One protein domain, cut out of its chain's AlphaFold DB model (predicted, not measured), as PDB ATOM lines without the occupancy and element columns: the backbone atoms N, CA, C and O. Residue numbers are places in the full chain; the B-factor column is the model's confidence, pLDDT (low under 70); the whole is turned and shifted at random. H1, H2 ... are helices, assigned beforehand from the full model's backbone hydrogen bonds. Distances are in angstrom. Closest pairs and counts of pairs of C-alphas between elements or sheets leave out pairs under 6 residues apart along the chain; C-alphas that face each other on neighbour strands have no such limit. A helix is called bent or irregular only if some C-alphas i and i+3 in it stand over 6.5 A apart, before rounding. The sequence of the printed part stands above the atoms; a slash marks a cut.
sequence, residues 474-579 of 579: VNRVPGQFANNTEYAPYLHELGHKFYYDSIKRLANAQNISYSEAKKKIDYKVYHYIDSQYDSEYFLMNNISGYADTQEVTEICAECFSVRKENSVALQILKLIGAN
ATOM      1  N   VAL A 474     152.491 125.456  87.700       92.94
ATOM      2  CA  VAL A 474     152.558 126.592  88.635       92.94
ATOM      3  C   VAL A 474     153.522 127.683  88.167       92.94
ATOM      4  O   VAL A 474     153.306 128.855  88.446       92.94
ATOM      5  N   ASN A 475     154.546 127.330  87.384       92.44
ATOM      6  CA  ASN A 475     155.527 128.287  86.865       92.44
ATOM      7  C   ASN A 475     155.281 128.692  85.406       92.44
ATOM      8  O   ASN A 475     156.154 129.296  84.782       92.44
ATOM      9  N   ARG A 476     154.117 128.356  84.831       91.94
ATOM     10  CA  ARG A 476     153.802 128.696  83.435       91.94
ATOM     11  C   ARG A 476     153.767 130.205  83.201       91.94
ATOM     12  O   ARG A 476     154.227 130.668  82.159       91.94
ATOM     13  N   VAL A 477     153.194 130.948  84.144       89.88
ATOM     14  CA  VAL A 477     153.125 132.410  84.129       89.88
ATOM     15  C   VAL A 477     153.836 132.909  85.390       89.88
ATOM     16  O   VAL A 477     153.351 132.650  86.493       89.88
ATOM     17  N   PRO A 478     155.000 133.573  85.266       88.12
ATOM     18  CA  PRO A 478     155.742 134.072  86.420       88.12
ATOM     19  C   PRO A 478     154.883 134.981  87.304       88.12
ATOM     20  O   PRO A 478     154.198 135.866  86.796       88.12
ATOM     21  N   GLY A 479     154.923 134.759  88.619       85.75
ATOM     22  CA  GLY A 479     154.168 135.551  89.597       85.75
ATOM     23  C   GLY A 479     152.664 135.263  89.646       85.75
ATOM     24  O   GLY A 479     151.961 135.904  90.422       85.75
ATOM     25  N   GLN A 480     152.156 134.305  88.856       89.94
ATOM     26  CA  GLN A 480     150.743 133.929  88.908       89.94
ATOM     27  C   GLN A 480     150.375 133.331  90.269       89.94
ATOM     28  O   GLN A 480     149.411 133.788  90.866       89.94
ATOM     29  N   PHE A 481     151.148 132.366  90.771       93.12
ATOM     30  CA  PHE A 481     150.945 131.743  92.084       93.12
ATOM     31  C   PHE A 481     152.031 132.175  93.071       93.12
ATOM     32  O   PHE A 481     153.174 132.411  92.674       93.12
ATOM     33  N   ALA A 482     151.688 132.238  94.356       92.56
ATOM     34  CA  ALA A 482     152.598 132.640  95.427       92.56
ATOM     35  C   ALA A 482     153.674 131.575  95.670       92.56
ATOM     36  O   ALA A 482     154.848 131.891  95.860       92.56
ATOM     37  N   ASN A 483     153.282 130.297  95.640       92.69
ATOM     38  CA  ASN A 483     154.187 129.166  95.799       92.69
ATOM     39  C   ASN A 483     154.566 128.580  94.428       92.69
ATOM     40  O   ASN A 483     153.704 128.191  93.640       92.69
ATOM     41  N   ASN A 484     155.870 128.481  94.162       92.88
ATOM     42  CA  ASN A 484     156.449 128.013  92.898       92.88
ATOM     43  C   ASN A 484     157.050 126.590  92.970       92.88
ATOM     44  O   ASN A 484     157.722 126.149  92.031       92.88
ATOM     45  N   THR A 485     156.815 125.874  94.073       92.75
ATOM     46  CA  THR A 485     157.336 124.524  94.346       92.75
ATOM     47  C   THR A 485     156.347 123.423  93.947       92.75
ATOM     48  O   THR A 485     155.182 123.678  93.635       92.75
ATOM     49  N   GLU A 486     156.770 122.157  94.017       91.31
ATOM     50  CA  GLU A 486     155.894 121.005  93.776       91.31
ATOM     51  C   GLU A 486     154.769 120.843  94.820       91.31
ATOM     52  O   GLU A 486     153.829 120.076  94.602       91.31
ATOM     53  N   TYR A 487     154.847 121.555  95.949       94.12
ATOM     54  CA  TYR A 487     153.857 121.515  97.030       94.12
ATOM     55  C   TYR A 487     152.718 122.519  96.844       94.12
ATOM     56  O   TYR A 487     151.712 122.421  97.551       94.12
ATOM     57  N   ALA A 488     152.861 123.461  95.905       93.38
ATOM     58  CA  ALA A 488     151.958 124.594  95.743       93.38
ATOM     59  C   ALA A 488     150.473 124.198  95.628       93.38
ATOM     60  O   ALA A 488     149.698 124.700  96.442       93.38
ATOM     61  N   PRO A 489     150.055 123.249  94.759       94.06
ATOM     62  CA  PRO A 489     148.641 122.884  94.652       94.06
ATOM     63  C   PRO A 489     148.085 122.324  95.961       94.06
ATOM     64  O   PRO A 489     147.016 122.708  96.411       94.06
ATOM     65  N   TYR A 490     148.839 121.448  96.623       95.88
ATOM     66  CA  TYR A 490     148.401 120.801  97.857       95.88
ATOM     67  C   TYR A 490     148.222 121.812  98.990       95.88
ATOM     68  O   TYR A 490     147.222 121.775  99.699       95.88
ATOM     69  N   LEU A 491     149.189 122.715  99.169       95.50
ATOM     70  CA  LEU A 491     149.115 123.733 100.211       95.50
ATOM     71  C   LEU A 491     148.036 124.781  99.925       95.50
ATOM     72  O   LEU A 491     147.366 125.199 100.865       95.50
ATOM     73  N   HIS A 492     147.859 125.171  98.662       95.50
ATOM     74  CA  HIS A 492     146.805 126.088  98.236       95.50
ATOM     75  C   HIS A 492     145.419 125.540  98.621       95.50
ATOM     76  O   HIS A 492     144.692 126.181  99.381       95.50
ATOM     77  N   GLU A 493     145.104 124.292  98.251       96.38
ATOM     78  CA  GLU A 493     143.813 123.675  98.600       96.38
ATOM     79  C   GLU A 493     143.606 123.518 100.119       96.38
ATOM     80  O   GLU A 493     142.498 123.679 100.642       96.38
ATOM     81  N   LEU A 494     144.675 123.228 100.871       96.19
ATOM     82  CA  LEU A 494     144.615 123.208 102.337       96.19
ATOM     83  C   LEU A 494     144.367 124.604 102.932       96.19
ATOM     84  O   LEU A 494     143.791 124.709 104.017       96.19
ATOM     85  N   GLY A 495     144.755 125.665 102.230       94.94
ATOM     86  CA  GLY A 495     144.465 127.040 102.610       94.94
ATOM     87  C   GLY A 495     142.982 127.403 102.487       94.94
ATOM     88  O   GLY A 495     142.451 128.043 103.397       94.94
ATOM     89  N   HIS A 496     142.269 126.901 101.471       95.50
ATOM     90  CA  HIS A 496     140.802 127.006 101.430       95.50
ATOM     91  C   HIS A 496     140.162 126.327 102.639       95.50
ATOM     92  O   HIS A 496     139.307 126.908 103.312       95.50
ATOM     93  N   LYS A 497     140.615 125.114 102.985       95.38
ATOM     94  CA  LYS A 497     140.155 124.445 104.208       95.38
ATOM     95  C   LYS A 497     140.411 125.301 105.447       95.38
ATOM     96  O   LYS A 497     139.506 125.459 106.265       95.38
ATOM     97  N   PHE A 498     141.614 125.856 105.588       94.81
ATOM     98  CA  PHE A 498     141.963 126.717 106.717       94.81
ATOM     99  C   PHE A 498     141.010 127.913 106.847       94.81
ATOM    100  O   PHE A 498     140.569 128.224 107.958       94.81
ATOM    101  N   TYR A 499     140.655 128.557 105.734       95.62
ATOM    102  CA  TYR A 499     139.692 129.656 105.701       95.62
ATOM    103  C   TYR A 499     138.312 129.217 106.214       95.62
ATOM    104  O   TYR A 499     137.799 129.788 107.183       95.62
ATOM    105  N   TYR A 500     137.745 128.151 105.646       95.31
ATOM    106  CA  TYR A 500     136.422 127.652 106.036       95.31
ATOM    107  C   TYR A 500     136.370 127.147 107.483       95.31
ATOM    108  O   TYR A 500     135.422 127.441 108.217       95.31
ATOM    109  N   ASP A 501     137.411 126.451 107.942       94.00
ATOM    110  CA  ASP A 501     137.531 126.022 109.338       94.00
ATOM    111  C   ASP A 501     137.628 127.225 110.285       94.00
ATOM    112  O   ASP A 501     137.098 127.193 111.396       94.00
ATOM    113  N   SER A 502     138.269 128.313 109.860       93.69
ATOM    114  CA  SER A 502     138.357 129.545 110.649       93.69
ATOM    115  C   SER A 502     137.006 130.252 110.765       93.69
ATOM    116  O   SER A 502     136.653 130.687 111.863       93.69
ATOM    117  N   ILE A 503     136.198 130.268 109.699       95.19
ATOM    118  CA  ILE A 503     134.809 130.755 109.756       95.19
ATOM    119  C   ILE A 503     133.990 129.916 110.740       95.19
ATOM    120  O   ILE A 503     133.355 130.476 111.636       95.19
ATOM    121  N   LYS A 504     134.035 128.581 110.616       93.62
ATOM    122  CA  LYS A 504     133.319 127.657 111.514       93.62
ATOM    123  C   LYS A 504     133.738 127.862 112.974       93.62
ATOM    124  O   LYS A 504     132.884 127.954 113.854       93.62
ATOM    125  N   ARG A 505     135.044 127.985 113.239       93.31
ATOM    126  CA  ARG A 505     135.581 128.250 114.585       93.31
ATOM    127  C   ARG A 505     135.086 129.578 115.145       93.31
ATOM    128  O   ARG A 505     134.638 129.604 116.286       93.31
ATOM    129  N   LEU A 506     135.124 130.654 114.359       94.25
ATOM    130  CA  LEU A 506     134.662 131.970 114.799       94.25
ATOM    131  C   LEU A 506     133.152 131.988 115.066       94.25
ATOM    132  O   LEU A 506     132.725 132.535 116.083       94.25
ATOM    133  N   ALA A 507     132.364 131.372 114.179       95.56
ATOM    134  CA  ALA A 507     130.918 131.234 114.329       95.56
ATOM    135  C   ALA A 507     130.565 130.545 115.652       95.56
ATOM    136  O   ALA A 507     129.772 131.073 116.429       95.56
ATOM    137  N   ASN A 508     131.236 129.431 115.953       94.06
ATOM    138  CA  ASN A 508     131.048 128.696 117.202       94.06
ATOM    139  C   ASN A 508     131.535 129.489 118.425       94.06
ATOM    140  O   ASN A 508     130.827 129.572 119.422       94.06
ATOM    141  N   ALA A 509     132.725 130.095 118.354       94.12
ATOM    142  CA  ALA A 509     133.328 130.814 119.477       94.12
ATOM    143  C   ALA A 509     132.537 132.067 119.885       94.12
ATOM    144  O   ALA A 509     132.484 132.399 121.066       94.12
ATOM    145  N   GLN A 510     131.928 132.765 118.921       95.62
ATOM    146  CA  GLN A 510     131.114 133.960 119.176       95.62
ATOM    147  C   GLN A 510     129.609 133.675 119.214       95.62
ATOM    148  O   GLN A 510     128.836 134.603 119.438       95.62
ATOM    149  N   ASN A 511     129.193 132.423 118.996       95.56
ATOM    150  CA  ASN A 511     127.792 132.022 118.878       95.56
ATOM    151  C   ASN A 511     127.008 132.872 117.851       95.56
ATOM    152  O   ASN A 511     125.921 133.376 118.136       95.56
ATOM    153  N   ILE A 512     127.587 133.058 116.659       96.75
ATOM    154  CA  ILE A 512     127.010 133.827 115.541       96.75
ATOM    155  C   ILE A 512     126.787 132.940 114.314       96.75
ATOM    156  O   ILE A 512     127.336 131.844 114.205       96.75
ATOM    157  N   SER A 513     125.999 133.422 113.348       96.88
ATOM    158  CA  SER A 513     125.784 132.683 112.099       96.88
ATOM    159  C   SER A 513     127.073 132.561 111.277       96.88
ATOM    160  O   SER A 513     127.925 133.452 111.291       96.88
ATOM    161  N   TYR A 514     127.186 131.492 110.485       95.06
ATOM    162  CA  TYR A 514     128.307 131.294 109.560       95.06
ATOM    163  C   TYR A 514     128.500 132.494 108.614       95.06
ATOM    164  O   TYR A 514     129.616 132.966 108.421       95.06
ATOM    165  N   SER A 515     127.403 133.027 108.060       96.06
ATOM    166  CA  SER A 515     127.442 134.188 107.160       96.06
ATOM    167  C   SER A 515     127.996 135.434 107.857       96.06
ATOM    168  O   SER A 515     128.777 136.181 107.271       96.06
ATOM    169  N   GLU A 516     127.630 135.646 109.121       96.12
ATOM    170  CA  GLU A 516     128.143 136.763 109.912       96.12
ATOM    171  C   GLU A 516     129.626 136.582 110.259       96.12
ATOM    172  O   GLU A 516     130.409 137.520 110.104       96.12
ATOM    173  N   ALA A 517     130.038 135.377 110.660       95.69
ATOM    174  CA  ALA A 517     131.441 135.057 110.909       95.69
ATOM    175  C   ALA A 517     132.303 135.274 109.657       95.69
ATOM    176  O   ALA A 517     133.359 135.904 109.746       95.69
ATOM    177  N   LYS A 518     131.819 134.835 108.488       95.94
ATOM    178  CA  LYS A 518     132.470 135.074 107.195       95.94
ATOM    179  C   LYS A 518     132.647 136.567 106.934       95.94
ATOM    180  O   LYS A 518     133.767 137.006 106.713       95.94
ATOM    181  N   LYS A 519     131.579 137.367 107.055       96.38
ATOM    182  CA  LYS A 519     131.653 138.830 106.879       96.38
ATOM    183  C   LYS A 519     132.681 139.478 107.808       96.38
ATOM    184  O   LYS A 519     133.402 140.368 107.374       96.38
ATOM    185  N   LYS A 520     132.769 139.037 109.070       95.69
ATOM    186  CA  LYS A 520     133.763 139.557 110.027       95.69
ATOM    187  C   LYS A 520     135.196 139.212 109.625       95.69
ATOM    188  O   LYS A 520     136.067 140.063 109.766       95.69
ATOM    189  N   ILE A 521     135.453 137.984 109.172       95.06
ATOM    190  CA  ILE A 521     136.783 137.576 108.693       95.06
ATOM    191  C   ILE A 521     137.148 138.357 107.434       95.06
ATOM    192  O   ILE A 521     138.208 138.975 107.394       95.06
ATOM    193  N   ASP A 522     136.244 138.394 106.458       95.69
ATOM    194  CA  ASP A 522     136.483 139.064 105.183       95.69
ATOM    195  C   ASP A 522     136.760 140.553 105.389       95.69
ATOM    196  O   ASP A 522     137.731 141.084 104.859       95.69
ATOM    197  N   TYR A 523     135.973 141.206 106.249       95.25
ATOM    198  CA  TYR A 523     136.180 142.605 106.605       95.25
ATOM    199  C   TYR A 523     137.570 142.863 107.194       95.25
ATOM    200  O   TYR A 523     138.208 143.841 106.820       95.25
ATOM    201  N   LYS A 524     138.071 141.999 108.089       95.00
ATOM    202  CA  LYS A 524     139.418 142.164 108.662       95.00
ATOM    203  C   LYS A 524     140.501 142.103 107.591       95.00
ATOM    204  O   LYS A 524     141.455 142.872 107.667       95.00
ATOM    205  N   VAL A 525     140.365 141.182 106.639       94.50
ATOM    206  CA  VAL A 525     141.336 141.004 105.554       94.50
ATOM    207  C   VAL A 525     141.299 142.204 104.612       94.50
ATOM    208  O   VAL A 525     142.339 142.823 104.408       94.50
ATOM    209  N   TYR A 526     140.117 142.597 104.127       94.12
ATOM    210  CA  TYR A 526     139.982 143.763 103.249       94.12
ATOM    211  C   TYR A 526     140.445 145.052 103.919       94.12
ATOM    212  O   TYR A 526     141.280 145.752 103.365       94.12
ATOM    213  N   HIS A 527     140.012 145.319 105.154       94.06
ATOM    214  CA  HIS A 527     140.444 146.506 105.888       94.06
ATOM    215  C   HIS A 527     141.967 146.543 106.075       94.06
ATOM    216  O   HIS A 527     142.582 147.608 106.032       94.06
ATOM    217  N   TYR A 528     142.601 145.391 106.314       93.88
ATOM    218  CA  TYR A 528     144.055 145.329 106.395       93.88
ATOM    219  C   TYR A 528     144.706 145.679 105.055       93.88
ATOM    220  O   TYR A 528     145.618 146.502 105.062       93.88
ATOM    221  N   ILE A 529     144.223 145.120 103.942       92.19
ATOM    222  CA  ILE A 529     144.728 145.393 102.586       92.19
ATOM    223  C   ILE A 529     144.537 146.871 102.215       92.19
ATOM    224  O   ILE A 529     145.498 147.523 101.818       92.19
ATOM    225  N   ASP A 530     143.345 147.428 102.441       91.81
ATOM    226  CA  ASP A 530     143.013 148.833 102.161       91.81
ATOM    227  C   ASP A 530     143.874 149.815 102.965       91.81
ATOM    228  O   ASP A 530     144.102 150.947 102.545       91.81
ATOM    229  N   SER A 531     144.364 149.389 104.133       92.12
ATOM    230  CA  SER A 531     145.253 150.199 104.972       92.12
ATOM    231  C   SER A 531     146.723 150.190 104.530       92.12
ATOM    232  O   SER A 531     147.529 150.917 105.115       92.12
ATOM    233  N   GLN A 532     147.098 149.376 103.537       93.00
ATOM    234  CA  GLN A 532     148.475 149.297 103.043       93.00
ATOM    235  C   GLN A 532     148.782 150.387 102.012       93.00
ATOM    236  O   GLN A 532     147.900 150.914 101.337       93.00
ATOM    237  N   TYR A 533     150.069 150.710 101.872       83.38
ATOM    238  CA  TYR A 533     150.539 151.560 100.783       83.38
ATOM    239  C   TYR A 533     150.357 150.838  99.441       83.38
ATOM    240  O   TYR A 533     150.739 149.675  99.329       83.38
ATOM    241  N   ASP A 534     149.815 151.544  98.445       83.94
ATOM    242  CA  ASP A 534     149.524 151.010  97.106       83.94
ATOM    243  C   ASP A 534     148.574 149.796  97.136       83.94
ATOM    244  O   ASP A 534     148.854 148.740  96.568       83.94
ATOM    245  N   SER A 535     147.452 149.935  97.859       82.50
ATOM    246  CA  SER A 535     146.492 148.848  98.109       82.50
ATOM    247  C   SER A 535     145.965 148.179  96.835       82.50
ATOM    248  O   SER A 535     145.694 146.981  96.870       82.50
ATOM    249  N   GLU A 536     145.896 148.908  95.714       83.94
ATOM    250  CA  GLU A 536     145.490 148.392  94.397       83.94
ATOM    251  C   GLU A 536     146.426 147.288  93.882       83.94
ATOM    252  O   GLU A 536     145.955 146.304  93.330       83.94
ATOM    253  N   TYR A 537     147.738 147.401  94.114       86.62
ATOM    254  CA  TYR A 537     148.728 146.407  93.675       86.62
ATOM    255  C   TYR A 537     149.345 145.623  94.836       86.62
ATOM    256  O   TYR A 537     150.254 144.814  94.636       86.62
ATOM    257  N   PHE A 538     148.867 145.836  96.065       91.38
ATOM    258  CA  PHE A 538     149.466 145.270  97.268       91.38
ATOM    259  C   PHE A 538     149.539 143.740  97.216       91.38
ATOM    260  O   PHE A 538     150.605 143.173  97.460       91.38
ATOM    261  N   LEU A 539     148.438 143.066  96.869       91.19
ATOM    262  CA  LEU A 539     148.396 141.603  96.803       91.19
ATOM    263  C   LEU A 539     149.257 141.055  95.664       91.19
ATOM    264  O   LEU A 539     150.019 140.117  95.890       91.19
ATOM    265  N   MET A 540     149.201 141.677  94.485       89.94
ATOM    266  CA  MET A 540     150.027 141.286  93.341       89.94
ATOM    267  C   MET A 540     151.524 141.399  93.656       89.94
ATOM    268  O   MET A 540     152.299 140.501  93.327       89.94
ATOM    269  N   ASN A 541     151.929 142.475  94.335       90.00
ATOM    270  CA  ASN A 541     153.327 142.755  94.650       90.00
ATOM    271  C   ASN A 541     153.863 141.934  95.833       90.00
ATOM    272  O   ASN A 541     155.063 141.671  95.893       90.00
ATOM    273  N   ASN A 542     153.004 141.554  96.787       91.69
ATOM    274  CA  ASN A 542     153.438 140.916  98.035       91.69
ATOM    275  C   ASN A 542     153.056 139.437  98.156       91.69
ATOM    276  O   ASN A 542     153.664 138.742  98.970       91.69
ATOM    277  N   ILE A 543     152.069 138.953  97.400       92.94
ATOM    278  CA  ILE A 543     151.572 137.572  97.459       92.94
ATOM    279  C   ILE A 543     151.663 136.921  96.077       92.94
ATOM    280  O   ILE A 543     152.560 136.108  95.861       92.94
ATOM    281  N   SER A 544     150.748 137.252  95.162       92.25
ATOM    282  CA  SER A 544     150.699 136.720  93.795       92.25
ATOM    283  C   SER A 544     149.629 137.418  92.958       92.25
ATOM    284  O   SER A 544     148.699 138.022  93.495       92.25
ATOM    285  N   GLY A 545     149.714 137.287  91.631       87.88
ATOM    286  CA  GLY A 545     148.659 137.757  90.730       87.88
ATOM    287  C   GLY A 545     147.326 137.021  90.919       87.88
ATOM    288  O   GLY A 545     146.274 137.595  90.673       87.88
ATOM    289  N   TYR A 546     147.343 135.767  91.383       85.00
ATOM    290  CA  TYR A 546     146.125 134.997  91.653       85.00
ATOM    291  C   TYR A 546     145.451 135.383  92.982       85.00
ATOM    292  O   TYR A 546     144.233 135.275  93.115       85.00
ATOM    293  N   ALA A 547     146.208 135.906  93.950       83.75
ATOM    294  CA  ALA A 547     145.631 136.464  95.172       83.75
ATOM    295  C   ALA A 547     144.810 137.739  94.904       83.75
ATOM    296  O   ALA A 547     143.895 138.043  95.663       83.75
ATOM    297  N   ASP A 548     145.078 138.459  93.811       80.88
ATOM    298  CA  ASP A 548     144.372 139.692  93.426       80.88
ATOM    299  C   ASP A 548     142.977 139.446  92.797       80.88
ATOM    300  O   ASP A 548     142.392 140.288  92.122       80.88
ATOM    301  N   THR A 549     142.400 138.264  93.026       70.31
ATOM    302  CA  THR A 549     141.065 137.855  92.550       70.31
ATOM    303  C   THR A 549     139.906 138.502  93.316       70.31
ATOM    304  O   THR A 549     138.747 138.242  93.001       70.31
ATOM    305  N   GLN A 550     140.192 139.344  94.317       68.69
ATOM    306  CA  GLN A 550     139.216 139.956  95.232       68.69
ATOM    307  C   GLN A 550     138.334 138.948  95.994       68.69
ATOM    308  O   GLN A 550     137.300 139.323  96.543       68.69
ATOM    309  N   GLU A 551     138.738 137.678  96.088       89.94
ATOM    310  CA  GLU A 551     138.078 136.688  96.934       89.94
ATOM    311  C   GLU A 551     138.965 136.323  98.131       89.94
ATOM    312  O   GLU A 551     140.056 135.777  97.987       89.94
ATOM    313  N   VAL A 552     138.479 136.564  99.356       92.19
ATOM    314  CA  VAL A 552     139.246 136.277 100.591       92.19
ATOM    315  C   VAL A 552     139.650 134.805 100.712       92.19
ATOM    316  O   VAL A 552     140.686 134.504 101.303       92.19
ATOM    317  N   THR A 553     138.868 133.886 100.137       94.00
ATOM    318  CA  THR A 553     139.213 132.457 100.113       94.00
ATOM    319  C   THR A 553     140.484 132.189  99.302       94.00
ATOM    320  O   THR A 553     141.341 131.442  99.769       94.00
ATOM    321  N   GLU A 554     140.652 132.852  98.155       94.75
ATOM    322  CA  GLU A 554     141.829 132.736  97.284       94.75
ATOM    323  C   GLU A 554     143.039 133.447  97.890       94.75
ATOM    324  O   GLU A 554     144.127 132.876  97.969       94.75
ATOM    325  N   ILE A 555     142.835 134.650  98.445       95.06
ATOM    326  CA  ILE A 555     143.869 135.371  99.204       95.06
ATOM    327  C   ILE A 555     144.403 134.478 100.329       95.06
ATOM    328  O   ILE A 555     145.615 134.349 100.517       95.06
ATOM    329  N   CYS A 556     143.504 133.837 101.080       95.00
ATOM    330  CA  CYS A 556     143.873 132.926 102.154       95.00
ATOM    331  C   CYS A 556     144.634 131.701 101.636       95.00
ATOM    332  O   CYS A 556     145.630 131.314 102.250       95.00
ATOM    333  N   ALA A 557     144.180 131.092 100.539       95.06
ATOM    334  CA  ALA A 557     144.814 129.922  99.942       95.06
ATOM    335  C   ALA A 557     146.253 130.209  99.498       95.06
ATOM    336  O   ALA A 557     147.191 129.514  99.907       95.06
ATOM    337  N   GLU A 558     146.445 131.308  98.771       95.81
ATOM    338  CA  GLU A 558     147.757 131.774  98.333       95.81
ATOM    339  C   GLU A 558     148.661 132.095  99.529       95.81
ATOM    340  O   GLU A 558     149.783 131.588  99.604       95.81
ATOM    341  N   CYS A 559     148.163 132.829 100.531       95.31
ATOM    342  CA  CYS A 559     148.930 133.129 101.744       95.31
ATOM    343  C   CYS A 559     149.331 131.856 102.510       95.31
ATOM    344  O   CYS A 559     150.466 131.728 102.979       95.31
ATOM    345  N   PHE A 560     148.420 130.889 102.640       94.69
ATOM    346  CA  PHE A 560     148.682 129.632 103.343       94.69
ATOM    347  C   PHE A 560     149.799 128.822 102.679       94.69
ATOM    348  O   PHE A 560     150.602 128.181 103.375       94.69
ATOM    349  N   SER A 561     149.881 128.896 101.348       94.38
ATOM    350  CA  SER A 561     150.881 128.195 100.546       94.38
ATOM    351  C   SER A 561     152.319 128.670 100.775       94.38
ATOM    352  O   SER A 561     153.239 127.865 100.640       94.38
ATOM    353  N   VAL A 562     152.515 129.922 101.205       94.31
ATOM    354  CA  VAL A 562     153.835 130.540 101.454       94.31
ATOM    355  C   VAL A 562     154.045 130.977 102.909       94.31
ATOM    356  O   VAL A 562     154.988 131.702 103.226       94.31
ATOM    357  N   ARG A 563     153.195 130.514 103.836       90.75
ATOM    358  CA  ARG A 563     153.138 130.983 105.239       90.75
ATOM    359  C   ARG A 563     154.463 130.955 106.016       90.75
ATOM    360  O   ARG A 563     154.584 131.652 107.019       90.75
ATOM    361  N   LYS A 564     155.418 130.106 105.620       87.44
ATOM    362  CA  LYS A 564     156.721 129.961 106.295       87.44
ATOM    363  C   LYS A 564     157.764 130.959 105.788       87.44
ATOM    364  O   LYS A 564     158.726 131.229 106.496       87.44
ATOM    365  N   GLU A 565     157.574 131.483 104.582       89.62
ATOM    366  CA  GLU A 565     158.593 132.231 103.838       89.62
ATOM    367  C   GLU A 565     158.177 133.683 103.577       89.62
ATOM    368  O   GLU A 565     159.023 134.521 103.282       89.62
ATOM    369  N   ASN A 566     156.889 134.007 103.741       93.19
ATOM    370  CA  ASN A 566     156.346 135.335 103.482       93.19
ATOM    371  C   ASN A 566     155.661 135.923 104.732       93.19
ATOM    372  O   ASN A 566     154.646 135.417 105.221       93.19
ATOM    373  N   SER A 567     156.215 137.022 105.255       93.38
ATOM    374  CA  SER A 567     155.713 137.688 106.462       93.38
ATOM    375  C   SER A 567     154.350 138.353 106.270       93.38
ATOM    376  O   SER A 567     153.556 138.372 107.211       93.38
ATOM    377  N   VAL A 568     154.064 138.869 105.069       93.69
ATOM    378  CA  VAL A 568     152.769 139.481 104.730       93.69
ATOM    379  C   VAL A 568     151.687 138.408 104.712       93.69
ATOM    380  O   VAL A 568     150.654 138.559 105.364       93.69
ATOM    381  N   ALA A 569     151.967 137.273 104.069       94.19
ATOM    382  CA  ALA A 569     151.078 136.117 104.072       94.19
ATOM    383  C   ALA A 569     150.761 135.652 105.502       94.19
ATOM    384  O   ALA A 569     149.602 135.447 105.859       94.19
ATOM    385  N   LEU A 570     151.784 135.553 106.358       92.62
ATOM    386  CA  LEU A 570     151.601 135.188 107.761       92.62
ATOM    387  C   LEU A 570     150.747 136.212 108.528       92.62
ATOM    388  O   LEU A 570     149.950 135.825 109.385       92.62
ATOM    389  N   GLN A 571     150.894 137.506 108.242       93.81
ATOM    390  CA  GLN A 571     150.085 138.554 108.861       93.81
ATOM    391  C   GLN A 571     148.613 138.452 108.447       93.81
ATOM    392  O   GLN A 571     147.746 138.507 109.318       93.81
ATOM    393  N   ILE A 572     148.332 138.223 107.163       94.00
ATOM    394  CA  ILE A 572     146.968 138.017 106.657       94.00
ATOM    395  C   ILE A 572     146.333 136.781 107.308       94.00
ATOM    396  O   ILE A 572     145.216 136.853 107.819       94.00
ATOM    397  N   LEU A 573     147.058 135.660 107.393       93.56
ATOM    398  CA  LEU A 573     146.548 134.433 108.019       93.56
ATOM    399  C   LEU A 573     146.187 134.620 109.501       93.56
ATOM    400  O   LEU A 573     145.201 134.043 109.959       93.56
ATOM    401  N   LYS A 574     146.922 135.464 110.241       92.69
ATOM    402  CA  LYS A 574     146.599 135.810 111.641       92.69
ATOM    403  C   LYS A 574     145.281 136.578 111.781       92.69
ATOM    404  O   LYS A 574     144.634 136.490 112.822       92.69
ATOM    405  N   LEU A 575     144.871 137.332 110.759       92.50
ATOM    406  CA  LEU A 575     143.576 138.027 110.755       92.50
ATOM    407  C   LEU A 575     142.409 137.047 110.584       92.50
ATOM    408  O   LEU A 575     141.325 137.275 111.132       92.50
ATOM    409  N   ILE A 576     142.658 135.963 109.844       89.81
ATOM    410  CA  ILE A 576     141.689 134.916 109.509       89.81
ATOM    411  C   ILE A 576     141.536 133.922 110.666       89.81
ATOM    412  O   ILE A 576     140.413 133.624 111.072       89.81
ATOM    413  N   GLY A 577     142.647 133.449 111.236       79.38
ATOM    414  CA  GLY A 577     142.668 132.536 112.380       79.38
ATOM    415  C   GLY A 577     143.431 133.131 113.562       79.38
ATOM    416  O   GLY A 577     144.652 133.247 113.511       79.38
ATOM    417  N   ALA A 578     142.724 133.492 114.637       50.34
ATOM    418  CA  ALA A 578     143.346 133.907 115.894       50.34
ATOM    419  C   ALA A 578     143.689 132.671 116.747       50.34
ATOM    420  O   ALA A 578     142.770 132.004 117.218       50.34
ATOM    421  N   ASN A 579     145.000 132.448 116.929       42.34
ATOM    422  CA  ASN A 579     145.696 131.464 117.781       42.34
ATOM    423  C   ASN A 579     145.343 129.982 117.589       42.34
ATOM    424  O   ASN A 579     144.309 129.514 118.115       42.34
TER     425      ASN A 579
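What this domain is: This is residues 474 to 579 of the 579 residues of the protein "Phage minor capsid protein 2" of Fusicatenibacter saccharivorans (UniProt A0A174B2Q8). Two long helices, H1 and H2, meet near one end as a V, and the shorter H4 sits between the arms, packed on H1, with H5 packed on H4 and on H2 over one side of the V. The small H3 lies at the open end of the V beyond the far end of H2, and the unnamed opening stretch, residues 474 to 487, lies at that same end, before H1. The printed part has 106 residues with five named helices, H1 to H5 in that order along the chain, and no named strand, and the class is all helix. The whole is compact, with a radius of gyration of the C-alphas of 13.5 A, and the C-alphas span 43 by 30 by 21 A along their three main axes.

Where its parts are: The printed part begins at Val 474, whose C-alpha stands at (152.558, 126.592, 88.635), and residues 474 to 487 hold no named element. H1 takes residues 488 to 510, from C-alpha 488 at (151.958, 124.594, 95.743) to C-alpha 510 at (131.114, 133.960, 119.176), and is 32.7 A long from first to last C-alpha. H2 is residues 514 to 530, 24.1 A long. H3 is short, residues 538 to 542. H4 is residues 552 to 561, 14.2 A long. H5 is residues 567 to 576, 14.6 A long, and ends with C-alpha 576 at (141.689, 134.916, 109.509). No helix is bent or irregular.

How they stand to each other: H1, the longest helix, touches H2 with residues 503 to 507 alone, and H2 touches H1 with residues 514 to 521 alone. The closest C-alphas of the two are those of Ala 507 and Ala 517, 5.2 A apart. They run opposite ways at a steep tilt of 62 degrees. H1 also touches H4, with 26 pairs of C-alphas within 8 A; the closest are those of Gly 495 and Ala 557, 3.9 A apart. H1 and H4 run opposite ways at a steep tilt of 56 degrees. H4, whose centre is the nearest to the mean of the C-alphas at 3.1 A, touches H5, closest at the C-alphas of Cys 559 and Ala 569, 4.4 A apart. Those two run opposite ways at a steep tilt of 47 degrees. H2 touches H5 with residues 521 to 528 alone, closest at the C-alphas of Ile 521 and Ile 576, 5.6 A apart, at a shallow tilt of 30 degrees, opposite ways. H2 and H4 only just touch, with 3 pairs of C-alphas within 8 A, the closest being those of Asp 522 and Val 552 at 6.0 A. H1 and H5 are close but not clearly touching, closest at the C-alphas of Ser 502 and Ile 576, 6.4 A apart. H3 touches no helix but is near H5, where the C-alphas of Asn 542 and Val 568, the closest, are 6.9 A apart. H1 and H3 are apart. In H1, H2, H3, H4 and H5 every O i to N i+4 pair is within hydrogen-bond range.

The domain as a whole: The two C-alphas farthest apart are those of Arg 476 and Asn 511, 44.1 A. The printed part has no cut, and it ends at Asn 579, the chain's last residue. The links H1 to H2 and H4 to H5 are tight, those from H2 to H3 and from H3 to H4 are short, and no link is long. The mean pLDDT of the printed part is 91.3, and the model's confidence is under 70 at residue 550 and at residues 578 to 579.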